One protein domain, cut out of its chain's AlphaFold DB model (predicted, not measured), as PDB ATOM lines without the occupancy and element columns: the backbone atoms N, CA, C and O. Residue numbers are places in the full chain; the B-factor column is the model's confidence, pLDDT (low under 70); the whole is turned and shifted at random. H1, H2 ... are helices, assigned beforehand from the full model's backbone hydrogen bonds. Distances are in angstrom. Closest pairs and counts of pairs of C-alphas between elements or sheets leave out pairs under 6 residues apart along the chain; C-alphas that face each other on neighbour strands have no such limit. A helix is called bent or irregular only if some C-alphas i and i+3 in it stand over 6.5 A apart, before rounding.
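Overview. This is residues 55 to 135 of the 354 residues of the protein "C6 zinc finger domain protein" of Colletotrichum fructicola (strain Nara gc5) (UniProt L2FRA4). Two helical hairpins make this domain: H3 and H4 run side by side as a long pair, and H1 and H2 pack on H3 on the side away from H4. H3 is in the middle; the kinked H1 crosses it, and H2 folds back from H1 and reaches H3 near its first residues. The printed part has 81 residues with four named helices, H1 to H4 in order along the chain, and no named strand; its class is all helix. It is compact, with a radius of gyration of the C-alphas of 12.4 A and spans of 32 by 31 by 20 A.

Arrangement. The longest helix, H4, residues 114 to 134, touches H3, residues 92 to 110, at a shallow tilt of 22 degrees, opposite ways. This is a hairpin, and its closest C-alphas, those of Ala 93 and Ala 127, are 4.2 A apart. H3 is the hub, touching three other helices. H1, residues 55 to 71, touches H3 about perpendicular, at 80 degrees, with the closest C-alphas, those of Ala 59 and Gly 102, 4.5 A apart; H3 touches H1 with residues 98 to 106 alone. H2, residues 77 to 87, touches H3 at a steep tilt of 54 degrees, opposite ways; H3 takes part with residues 94 to 98 alone, and the closest C-alphas, those of Phe 87 and Val 94, are 6.5 A apart. H1 and H2 form the other hairpin, at a shallow tilt of 26 degrees. H1 touches H2 with residues 64 to 71 alone, and the closest C-alphas, those of Ala 68 and Trp 80, are 5.0 A apart. H1 and H4 are near each other, while H2 and H4 are apart. Every O i to N i+4 pair is within hydrogen-bond range in H3 and H4, against 10 of 13 in H1 and 5 of 7 in H2.

Along the chain. H4 measures 30.8 A from first to last C-alpha and ends with C-alpha 134 at (-7.223, 9.859, 95.800). H3 measures 26.7 A and begins with C-alpha 92 at (-12.662, 13.064, 104.596). H1 measures 21.0 A from C-alpha 55 at (-14.170, 22.438, 118.455), with a kink of 43 degrees near residue 65. H2 measures 15.3 A. H1 and H2 are irregular, but only just: C-alphas 65 and 68 are 6.9 A apart, and C-alphas 81 and 84 are 6.6 A apart.

Size, cuts and confidence. The two C-alphas farthest apart, those of Gly 111 and Gln 135, are 36.3 A apart. The printed part has no cut, and the three links between its helices are tight. The mean pLDDT of the printed part is 79.2; it is under 70 at residues 72 to 78, 82 to 83, 109 to 112 and 132 to 135.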
ATOM      1  N   GLU A  55     -14.764  21.355 119.248       82.69
ATOM      2  CA  GLU A  55     -14.170  22.438 118.455       82.69
ATOM      3  C   GLU A  55     -14.481  22.287 116.965       82.69
ATOM      4  O   GLU A  55     -14.930  23.244 116.336       82.69
ATOM      5  N   GLU A  56     -14.340  21.076 116.423       86.25
ATOM      6  CA  GLU A  56     -14.691  20.752 115.037       86.25
ATOM      7  C   GLU A  56     -16.178  21.020 114.754       86.25
ATOM      8  O   GLU A  56     -16.520  21.616 113.735       86.25
ATOM      9  N   ALA A  57     -17.075  20.652 115.676       84.56
ATOM     10  CA  ALA A  57     -18.511  20.880 115.529       84.56
ATOM     11  C   ALA A  57     -18.854  22.379 115.493       84.56
ATOM     12  O   ALA A  57     -19.666  22.810 114.672       84.56
ATOM     13  N   ARG A  58     -18.192  23.189 116.334       86.62
ATOM     14  CA  ARG A  58     -18.332  24.654 116.301       86.62
ATOM     15  C   ARG A  58     -17.784  25.242 115.006       86.62
ATOM     16  O   ARG A  58     -18.412  26.138 114.456       86.62
ATOM     17  N   ALA A  59     -16.658  24.737 114.505       89.19
ATOM     18  CA  ALA A  59     -16.089  25.177 113.235       89.19
ATOM     19  C   ALA A  59     -17.019  24.869 112.052       89.19
ATOM     20  O   ALA A  59     -17.234  25.732 111.205       89.19
ATOM     21  N   LEU A  60     -17.623  23.676 112.023       89.12
ATOM     22  CA  LEU A  60     -18.615  23.299 111.011       89.12
ATOM     23  C   LEU A  60     -19.871  24.171 111.083       89.12
ATOM     24  O   LEU A  60     -20.353  24.638 110.054       89.12
ATOM     25  N   GLN A  61     -20.386  24.422 112.289       87.50
ATOM     26  CA  GLN A  61     -21.524  25.317 112.477       87.50
ATOM     27  C   GLN A  61     -21.192  26.738 112.002       87.50
ATOM     28  O   GLN A  61     -21.949  27.319 111.224       87.50
ATOM     29  N   TYR A  62     -20.034  27.267 112.404       88.06
ATOM     30  CA  TYR A  62     -19.571  28.587 111.983       88.06
ATOM     31  C   TYR A  62     -19.415  28.672 110.464       88.06
ATOM     32  O   TYR A  62     -19.822  29.659 109.847       88.06
ATOM     33  N   TYR A  63     -18.891  27.611 109.844       89.69
ATOM     34  CA  TYR A  63     -18.813  27.515 108.399       89.69
ATOM     35  C   TYR A  63     -20.198  27.610 107.750       89.69
ATOM     36  O   TYR A  63     -20.397  28.457 106.886       89.69
ATOM     37  N   CYS A  64     -21.168  26.800 108.182       86.19
ATOM     38  CA  CYS A  64     -22.510  26.788 107.597       86.19
ATOM     39  C   CYS A  64     -23.245  28.128 107.755       86.19
ATOM     40  O   CYS A  64     -23.930  28.563 106.831       86.19
ATOM     41  N   GLU A  65     -23.117  28.771 108.915       84.81
ATOM     42  CA  GLU A  65     -23.862  29.991 109.243       84.81
ATOM     43  C   GLU A  65     -23.217  31.265 108.680       84.81
ATOM     44  O   GLU A  65     -23.932  32.172 108.259       84.81
ATOM     45  N   HIS A  66     -21.883  31.344 108.662       82.56
ATOM     46  CA  HIS A  66     -21.168  32.597 108.399       82.56
ATOM     47  C   HIS A  66     -20.215  32.505 107.213       82.56
ATOM     48  O   HIS A  66     -20.180  33.416 106.387       82.56
ATOM     49  N   VAL A  67     -19.445  31.422 107.101       87.06
ATOM     50  CA  VAL A  67     -18.415  31.328 106.059       87.06
ATOM     51  C   VAL A  67     -19.035  30.997 104.711       87.06
ATOM     52  O   VAL A  67     -18.806  31.731 103.761       87.06
ATOM     53  N   ALA A  68     -19.825  29.929 104.611       82.25
ATOM     54  CA  ALA A  68     -20.380  29.442 103.354       82.25
ATOM     55  C   ALA A  68     -21.176  30.516 102.591       82.25
ATOM     56  O   ALA A  68     -20.920  30.672 101.398       82.25
ATOM     57  N   PRO A  69     -22.068  31.308 103.225       79.31
ATOM     58  CA  PRO A  69     -22.745  32.414 102.544       79.31
ATOM     59  C   PRO A  69     -21.797  33.547 102.132       79.31
ATOM     60  O   PRO A  69     -22.046  34.225 101.139       79.31
ATOM     61  N   PHE A  70     -20.714  33.759 102.884       77.88
ATOM     62  CA  PHE A  70     -19.732  34.806 102.616       77.88
ATOM     63  C   PHE A  70     -18.801  34.441 101.450       77.88
ATOM     64  O   PHE A  70     -18.672  35.211 100.501       77.88
ATOM     65  N   ILE A  71     -18.188  33.252 101.484       73.12
ATOM     66  CA  ILE A  71     -17.268  32.776 100.434       73.12
ATOM     67  C   ILE A  71     -17.998  32.380  99.149       73.12
ATOM     68  O   ILE A  71     -17.391  32.387  98.082       73.12
ATOM     69  N   ALA A  72     -19.297  32.072  99.243       67.38
ATOM     70  CA  ALA A  72     -20.161  31.853  98.091       67.38
ATOM     71  C   ALA A  72     -20.097  32.990  97.074       67.38
ATOM     72  O   ALA A  72     -20.112  32.721  95.871       67.38
ATOM     73  N   GLY A  73     -20.030  34.236  97.559       60.69
ATOM     74  CA  GLY A  73     -20.003  35.426  96.718       60.69
ATOM     75  C   GLY A  73     -21.043  35.371  95.582       60.69
ATOM     76  O   GLY A  73     -22.112  34.776  95.735       60.69
ATOM     77  N   PRO A  74     -20.747  35.975  94.418       49.97
ATOM     78  CA  PRO A  74     -21.579  35.844  93.222       49.97
ATOM     79  C   PRO A  74     -21.310  34.557  92.420       49.97
ATOM     80  O   PRO A  74     -22.021  34.298  91.453       49.97
ATOM     81  N   THR A  75     -20.285  33.773  92.771       49.88
ATOM     82  CA  THR A  75     -19.744  32.713  91.907       49.88
ATOM     83  C   THR A  75     -20.576  31.433  91.971       49.88
ATOM     84  O   THR A  75     -21.073  30.977  90.942       49.88
ATOM     85  N   ASP A  76     -20.812  30.866  93.160       58.75
ATOM     86  CA  ASP A  76     -21.744  29.737  93.304       58.75
ATOM     87  C   ASP A  76     -22.254  29.537  94.747       58.75
ATOM     88  O   ASP A  76     -21.686  28.754  95.519       58.75
ATOM     89  N   PRO A  77     -23.378  30.182  95.121       66.56
ATOM     90  CA  PRO A  77     -23.978  30.001  96.438       66.56
ATOM     91  C   PRO A  77     -24.376  28.565  96.748       66.56
ATOM     92  O   PRO A  77     -24.256  28.137  97.895       66.56
ATOM     93  N   TYR A  78     -24.826  27.802  95.751       64.06
ATOM     94  CA  TYR A  78     -25.312  26.444  95.964       64.06
ATOM     95  C   TYR A  78     -24.180  25.498  96.368       64.06
ATOM     96  O   TYR A  78     -24.356  24.676  97.268       64.06
ATOM     97  N   PHE A  79     -22.998  25.641  95.766       71.88
ATOM     98  CA  PHE A  79     -21.859  24.800  96.120       71.88
ATOM     99  C   PHE A  79     -21.454  24.949  97.585       71.88
ATOM    100  O   PHE A  79     -21.455  23.963  98.322       71.88
ATOM    101  N   TRP A  80     -21.133  26.168  98.018       78.44
ATOM    102  CA  TRP A  80     -20.550  26.385  99.342       78.44
ATOM    103  C   TRP A  80     -21.550  26.112 100.467       78.44
ATOM    104  O   TRP A  80     -21.157  25.597 101.516       78.44
ATOM    105  N   THR A  81     -22.838  26.397 100.238       76.69
ATOM    106  CA  THR A  81     -23.898  26.248 101.251       76.69
ATOM    107  C   THR A  81     -24.570  24.874 101.259       76.69
ATOM    108  O   THR A  81     -25.026  24.439 102.314       76.69
ATOM    109  N   HIS A  82     -24.644  24.174 100.120       68.94
ATOM    110  CA  HIS A  82     -25.331  22.882 100.024       68.94
ATOM    111  C   HIS A  82     -24.385  21.749  99.639       68.94
ATOM    112  O   HIS A  82     -24.387  20.725 100.318       68.94
ATOM    113  N   LEU A  83     -23.594  21.895  98.572       69.12
ATOM    114  CA  LEU A  83     -22.771  20.791  98.069       69.12
ATOM    115  C   LEU A  83     -21.631  20.460  99.036       69.12
ATOM    116  O   LEU A  83     -21.606  19.359  99.574       69.12
ATOM    117  N   ALA A  84     -20.752  21.420  99.336       77.81
ATOM    118  CA  ALA A  84     -19.647  21.238 100.278       77.81
ATOM    119  C   ALA A  84     -20.146  20.637 101.599       77.81
ATOM    120  O   ALA A  84     -19.591  19.668 102.106       77.81
ATOM    121  N   VAL A  85     -21.281  21.146 102.077       78.50
ATOM    122  CA  VAL A  85     -21.931  20.737 103.318       78.50
ATOM    123  C   VAL A  85     -22.471  19.294 103.268       78.50
ATOM    124  O   VAL A  85     -22.310  18.543 104.227       78.50
ATOM    125  N   GLN A  86     -23.043  18.853 102.143       72.12
ATOM    126  CA  GLN A  86     -23.468  17.457 101.945       72.12
ATOM    127  C   GLN A  86     -22.291  16.474 101.907       72.12
ATOM    128  O   GLN A  86     -22.438  15.320 102.316       72.12
ATOM    129  N   PHE A  87     -21.135  16.919 101.414       72.06
ATOM    130  CA  PHE A  87     -19.958  16.075 101.233       72.06
ATOM    131  C   PHE A  87     -19.054  15.986 102.467       72.06
ATOM    132  O   PHE A  87     -18.262  15.053 102.535       72.06
ATOM    133  N   ILE A  88     -19.238  16.835 103.488       80.94
ATOM    134  CA  ILE A  88     -18.532  16.727 104.785       80.94
ATOM    135  C   ILE A  88     -18.612  15.304 105.361       80.94
ATOM    136  O   ILE A  88     -17.653  14.809 105.939       80.94
ATOM    137  N   ASN A  89     -19.750  14.627 105.203       73.75
ATOM    138  CA  ASN A  89     -19.946  13.284 105.753       73.75
ATOM    139  C   ASN A  89     -19.492  12.154 104.817       73.75
ATOM    140  O   ASN A  89     -19.491  10.998 105.229       73.75
ATOM    141  N   ARG A  90     -19.175  12.461 103.557       71.81
ATOM    142  CA  ARG A  90     -18.817  11.464 102.537       71.81
ATOM    143  C   ARG A  90     -17.329  11.463 102.221       71.81
ATOM    144  O   ARG A  90     -16.773  10.397 102.010       71.81
ATOM    145  N   GLU A  91     -16.707  12.637 102.240       74.19
ATOM    146  CA  GLU A  91     -15.333  12.841 101.799       74.19
ATOM    147  C   GLU A  91     -14.476  13.408 102.944       74.19
ATOM    148  O   GLU A  91     -14.643  14.577 103.321       74.19
ATOM    149  N   PRO A  92     -13.536  12.622 103.505       81.88
ATOM    150  CA  PRO A  92     -12.662  13.064 104.596       81.88
ATOM    151  C   PRO A  92     -11.860  14.327 104.263       81.88
ATOM    152  O   PRO A  92     -11.751  15.233 105.093       81.88
ATOM    153  N   ALA A  93     -11.380  14.443 103.019       85.06
ATOM    154  CA  ALA A  93     -10.698  15.637 102.522       85.06
ATOM    155  C   ALA A  93     -11.562  16.906 102.652       85.06
ATOM    156  O   ALA A  93     -11.080  17.965 103.068       85.06
ATOM    157  N   VAL A  94     -12.858  16.796 102.342       83.31
ATOM    158  CA  VAL A  94     -13.819  17.907 102.424       83.31
ATOM    159  C   VAL A  94     -14.103  18.257 103.867       83.31
ATOM    160  O   VAL A  94     -14.064  19.433 104.217       83.31
ATOM    161  N   LYS A  95     -14.335  17.249 104.716       88.12
ATOM    162  CA  LYS A  95     -14.539  17.448 106.154       88.12
ATOM    163  C   LYS A  95     -13.402  18.265 106.754       88.12
ATOM    164  O   LYS A  95     -13.641  19.296 107.375       88.12
ATOM    165  N   HIS A  96     -12.168  17.826 106.523       90.50
ATOM    166  CA  HIS A  96     -10.979  18.497 107.028       90.50
ATOM    167  C   HIS A  96     -10.815  19.915 106.462       90.50
ATOM    168  O   HIS A  96     -10.546  20.841 107.225       90.50
ATOM    169  N   SER A  97     -11.062  20.116 105.165       90.25
ATOM    170  CA  SER A  97     -10.996  21.444 104.537       90.25
ATOM    171  C   SER A  97     -12.023  22.414 105.126       90.25
ATOM    172  O   SER A  97     -11.676  23.526 105.515       90.25
ATOM    173  N   VAL A  98     -13.285  21.992 105.240       90.06
ATOM    174  CA  VAL A  98     -14.377  22.825 105.763       90.06
ATOM    175  C   VAL A  98     -14.145  23.186 107.233       90.06
ATOM    176  O   VAL A  98     -14.353  24.338 107.616       90.06
ATOM    177  N   ILE A  99     -13.660  22.242 108.047       91.00
ATOM    178  CA  ILE A  99     -13.284  22.511 109.442       91.00
ATOM    179  C   ILE A  99     -12.139  23.524 109.505       91.00
ATOM    180  O   ILE A  99     -12.246  24.503 110.241       91.00
ATOM    181  N   ALA A 100     -11.070  23.333 108.724       92.75
ATOM    182  CA  ALA A 100      -9.937  24.258 108.698       92.75
ATOM    183  C   ALA A 100     -10.380  25.680 108.317       92.75
ATOM    184  O   ALA A 100     -10.020  26.640 108.998       92.75
ATOM    185  N   ILE A 101     -11.225  25.817 107.290       89.69
ATOM    186  CA  ILE A 101     -11.802  27.106 106.885       89.69
ATOM    187  C   ILE A 101     -12.640  27.706 108.025       89.69
ATOM    188  O   ILE A 101     -12.463  28.876 108.363       89.69
ATOM    189  N   GLY A 102     -13.531  26.919 108.635       90.00
ATOM    190  CA  GLY A 102     -14.370  27.363 109.748       90.00
ATOM    191  C   GLY A 102     -13.555  27.868 110.943       90.00
ATOM    192  O   GLY A 102     -13.873  28.920 111.497       90.00
ATOM    193  N   LEU A 103     -12.474  27.166 111.297       90.88
ATOM    194  CA  LEU A 103     -11.551  27.557 112.367       90.88
ATOM    195  C   LEU A 103     -10.820  28.864 112.043       90.88
ATOM    196  O   LEU A 103     -10.827  29.777 112.867       90.88
ATOM    197  N   LEU A 104     -10.238  28.983 110.843       89.06
ATOM    198  CA  LEU A 104      -9.495  30.179 110.428       89.06
ATOM    199  C   LEU A 104     -10.394  31.420 110.390       89.06
ATOM    200  O   LEU A 104     -10.041  32.458 110.946       89.06
ATOM    201  N   TYR A 105     -11.581  31.314 109.787       86.19
ATOM    202  CA  TYR A 105     -12.525  32.432 109.721       86.19
ATOM    203  C   TYR A 105     -13.109  32.794 111.089       86.19
ATOM    204  O   TYR A 105     -13.268  33.977 111.391       86.19
ATOM    205  N   GLY A 106     -13.391  31.799 111.935       83.81
ATOM    206  CA  GLY A 106     -13.823  32.037 113.311       83.81
ATOM    207  C   GLY A 106     -12.766  32.786 114.128       83.81
ATOM    208  O   GLY A 106     -13.103  33.705 114.873       83.81
ATOM    209  N   ASN A 107     -11.485  32.450 113.938       81.62
ATOM    210  CA  ASN A 107     -10.362  33.081 114.635       81.62
ATOM    211  C   ASN A 107     -10.102  34.518 114.147       81.62
ATOM    212  O   ASN A 107      -9.857  35.414 114.956       81.62
ATOM    213  N   MET A 108     -10.230  34.774 112.836       74.56
ATOM    214  CA  MET A 108     -10.077  36.121 112.262       74.56
ATOM    215  C   MET A 108     -11.081  37.133 112.834       74.56
ATOM    216  O   MET A 108     -10.729  38.292 113.041       74.56
ATOM    217  N   ASN A 109     -12.310  36.697 113.129       68.44
ATOM    218  CA  ASN A 109     -13.365  37.567 113.656       68.44
ATOM    219  C   ASN A 109     -13.401  37.636 115.199       68.44
ATOM    220  O   ASN A 109     -13.994  38.562 115.749       68.44
ATOM    221  N   GLY A 110     -12.790  36.670 115.897       62.75
ATOM    222  CA  GLY A 110     -12.858  36.510 117.359       62.75
ATOM    223  C   GLY A 110     -11.595  36.883 118.150       62.75
ATOM    224  O   GLY A 110     -11.633  36.849 119.379       62.75
ATOM    225  N   GLY A 111     -10.498  37.255 117.476       63.53
ATOM    226  CA  GLY A 111      -9.183  37.521 118.079       63.53
ATOM    227  C   GLY A 111      -8.233  36.321 117.969       63.53
ATOM    228  O   GLY A 111      -8.668  35.180 118.043       63.53
ATOM    229  N   THR A 112      -6.930  36.567 117.786       67.94
ATOM    230  CA  THR A 112      -5.940  35.529 117.429       67.94
ATOM    231  C   THR A 112      -5.699  34.516 118.552       67.94
ATOM    232  O   THR A 112      -5.019  34.820 119.536       67.94
ATOM    233  N   ASN A 113      -6.194  33.290 118.382       77.25
ATOM    234  CA  ASN A 113      -5.875  32.136 119.218       77.25
ATOM    235  C   ASN A 113      -4.916  31.180 118.486       77.25
ATOM    236  O   ASN A 113      -5.321  30.447 117.583       77.25
ATOM    237  N   THR A 114      -3.655  31.148 118.920       79.31
ATOM    238  CA  THR A 114      -2.586  30.338 118.304       79.31
ATOM    239  C   THR A 114      -2.835  28.829 118.381       79.31
ATOM    240  O   THR A 114      -2.326  28.083 117.545       79.31
ATOM    241  N   HIS A 115      -3.631  28.358 119.349       83.50
ATOM    242  CA  HIS A 115      -4.027  26.951 119.435       83.50
ATOM    243  C   HIS A 115      -4.976  26.572 118.293       83.50
ATOM    244  O   HIS A 115      -4.781  25.543 117.650       83.50
ATOM    245  N   LEU A 116      -5.971  27.419 118.005       81.31
ATOM    246  CA  LEU A 116      -6.930  27.178 116.921       81.31
ATOM    247  C   LEU A 116      -6.251  27.216 115.552       81.31
ATOM    248  O   LEU A 116      -6.601  26.410 114.698       81.31
ATOM    249  N   ASP A 117      -5.242  28.069 115.370       84.19
ATOM    250  CA  ASP A 117      -4.430  28.070 114.148       84.19
ATOM    251  C   ASP A 117      -3.663  26.749 113.985       84.19
ATOM    252  O   ASP A 117      -3.606  26.191 112.892       84.19
ATOM    253  N   GLY A 118      -3.130  26.196 115.080       86.69
ATOM    254  CA  GLY A 118      -2.488  24.879 115.078       86.69
ATOM    255  C   GLY A 118      -3.444  23.745 114.690       86.69
ATOM    256  O   GLY A 118      -3.083  22.882 113.888       86.69
ATOM    257  N   VAL A 119      -4.676  23.766 115.207       88.62
ATOM    258  CA  VAL A 119      -5.728  22.794 114.855       88.62
ATOM    259  C   VAL A 119      -6.218  22.997 113.416       88.62
ATOM    260  O   VAL A 119      -6.444  22.035 112.686       88.62
ATOM    261  N   ALA A 120      -6.331  24.240 112.953       89.81
ATOM    262  CA  ALA A 120      -6.690  24.531 111.571       89.81
ATOM    263  C   ALA A 120      -5.628  24.012 110.594       89.81
ATOM    264  O   ALA A 120      -5.964  23.371 109.600       89.81
ATOM    265  N   LEU A 121      -4.345  24.229 110.900       89.69
ATOM    266  CA  LEU A 121      -3.228  23.715 110.108       89.69
ATOM    267  C   LEU A 121      -3.173  22.184 110.113       89.69
ATOM    268  O   LEU A 121      -2.853  21.588 109.084       89.69
ATOM    269  N   SER A 122      -3.491  21.528 111.235       92.06
ATOM    270  CA  SER A 122      -3.524  20.063 111.288       92.06
ATOM    271  C   SER A 122      -4.622  19.497 110.384       92.06
ATOM    272  O   SER A 122      -4.347  18.589 109.600       92.06
ATOM    273  N   HIS A 123      -5.823  20.085 110.401       91.88
ATOM    274  CA  HIS A 123      -6.896  19.714 109.482       91.88
ATOM    275  C   HIS A 123      -6.563  20.049 108.029       91.88
ATOM    276  O   HIS A 123      -6.799  19.225 107.154       91.88
ATOM    277  N   TYR A 124      -5.955  21.199 107.749       89.38
ATOM    278  CA  TYR A 124      -5.511  21.534 106.398       89.38
ATOM    279  C   TYR A 124      -4.509  20.500 105.853       89.38
ATOM    280  O   TYR A 124      -4.665  19.993 104.743       89.38
ATOM    281  N   ASN A 125      -3.526  20.104 106.666       90.50
ATOM    282  CA  ASN A 125      -2.562  19.067 106.298       90.50
ATOM    283  C   ASN A 125      -3.214  17.684 106.147       90.50
ATOM    284  O   ASN A 125      -2.845  16.939 105.238       90.50
ATOM    285  N   ALA A 126      -4.193  17.346 106.992       88.44
ATOM    286  CA  ALA A 126      -4.973  16.117 106.857       88.44
ATOM    287  C   ALA A 126      -5.779  16.111 105.550       88.44
ATOM    288  O   ALA A 126      -5.759  15.119 104.829       88.44
ATOM    289  N   ALA A 127      -6.398  17.235 105.176       85.31
ATOM    290  CA  ALA A 127      -7.084  17.371 103.894       85.31
ATOM    291  C   ALA A 127      -6.133  17.137 102.711       85.31
ATOM    292  O   ALA A 127      -6.469  16.391 101.796       85.31
ATOM    293  N   ILE A 128      -4.925  17.711 102.750       79.31
ATOM    294  CA  ILE A 128      -3.899  17.477 101.722       79.31
ATOM    295  C   ILE A 128      -3.516  15.997 101.650       79.31
ATOM    296  O   ILE A 128      -3.327  15.469 100.556       79.31
ATOM    297  N   PHE A 129      -3.363  15.330 102.793       81.31
ATOM    298  CA  PHE A 129      -3.020  13.911 102.832       81.31
ATOM    299  C   PHE A 129      -4.114  13.042 102.196       81.31
ATOM    300  O   PHE A 129      -3.809  12.218 101.335       81.31
ATOM    301  N   GLU A 130      -5.376  13.282 102.554       81.12
ATOM    302  CA  GLU A 130      -6.529  12.583 101.978       81.12
ATOM    303  C   GLU A 130      -6.614  12.814 100.462       81.12
ATOM    304  O   GLU A 130      -6.702  11.858  99.689       81.12
ATOM    305  N   LEU A 131      -6.465  14.067 100.013       71.19
ATOM    306  CA  LEU A 131      -6.457  14.417  98.589       71.19
ATOM    307  C   LEU A 131      -5.346  13.709  97.817       71.19
ATOM    308  O   LEU A 131      -5.603  13.213  96.726       71.19
ATOM    309  N   LYS A 132      -4.137  13.616  98.384       66.50
ATOM    310  CA  LYS A 132      -3.005  12.910  97.762       66.50
ATOM    311  C   LYS A 132      -3.266  11.416  97.583       66.50
ATOM    312  O   LYS A 132      -2.720  10.825  96.657       66.50
ATOM    313  N   SER A 133      -4.069  10.806  98.456       64.06
ATOM    314  CA  SER A 133      -4.383   9.375  98.383       64.06
ATOM    315  C   SER A 133      -5.364   9.030  97.254       64.06
ATOM    316  O   SER A 133      -5.250   7.964  96.654       64.06
ATOM    317  N   LEU A 134      -6.261   9.963  96.909       56.50
ATOM    318  CA  LEU A 134      -7.223   9.859  95.800       56.50
ATOM    319  C   LEU A 134      -6.576  10.092  94.422       56.50
ATOM    320  O   LEU A 134      -7.130   9.774  93.380       56.50
ATOM    321  N   GLN A 135      -5.374  10.655  94.406       54.94
ATOM    322  CA  GLN A 135      -4.816  11.373  93.264       54.94
ATOM    323  C   GLN A 135      -3.952  10.515  92.312       54.94
ATOM    324  O   GLN A 135      -3.263  11.051  91.442       54.94
TER     325      GLN A 135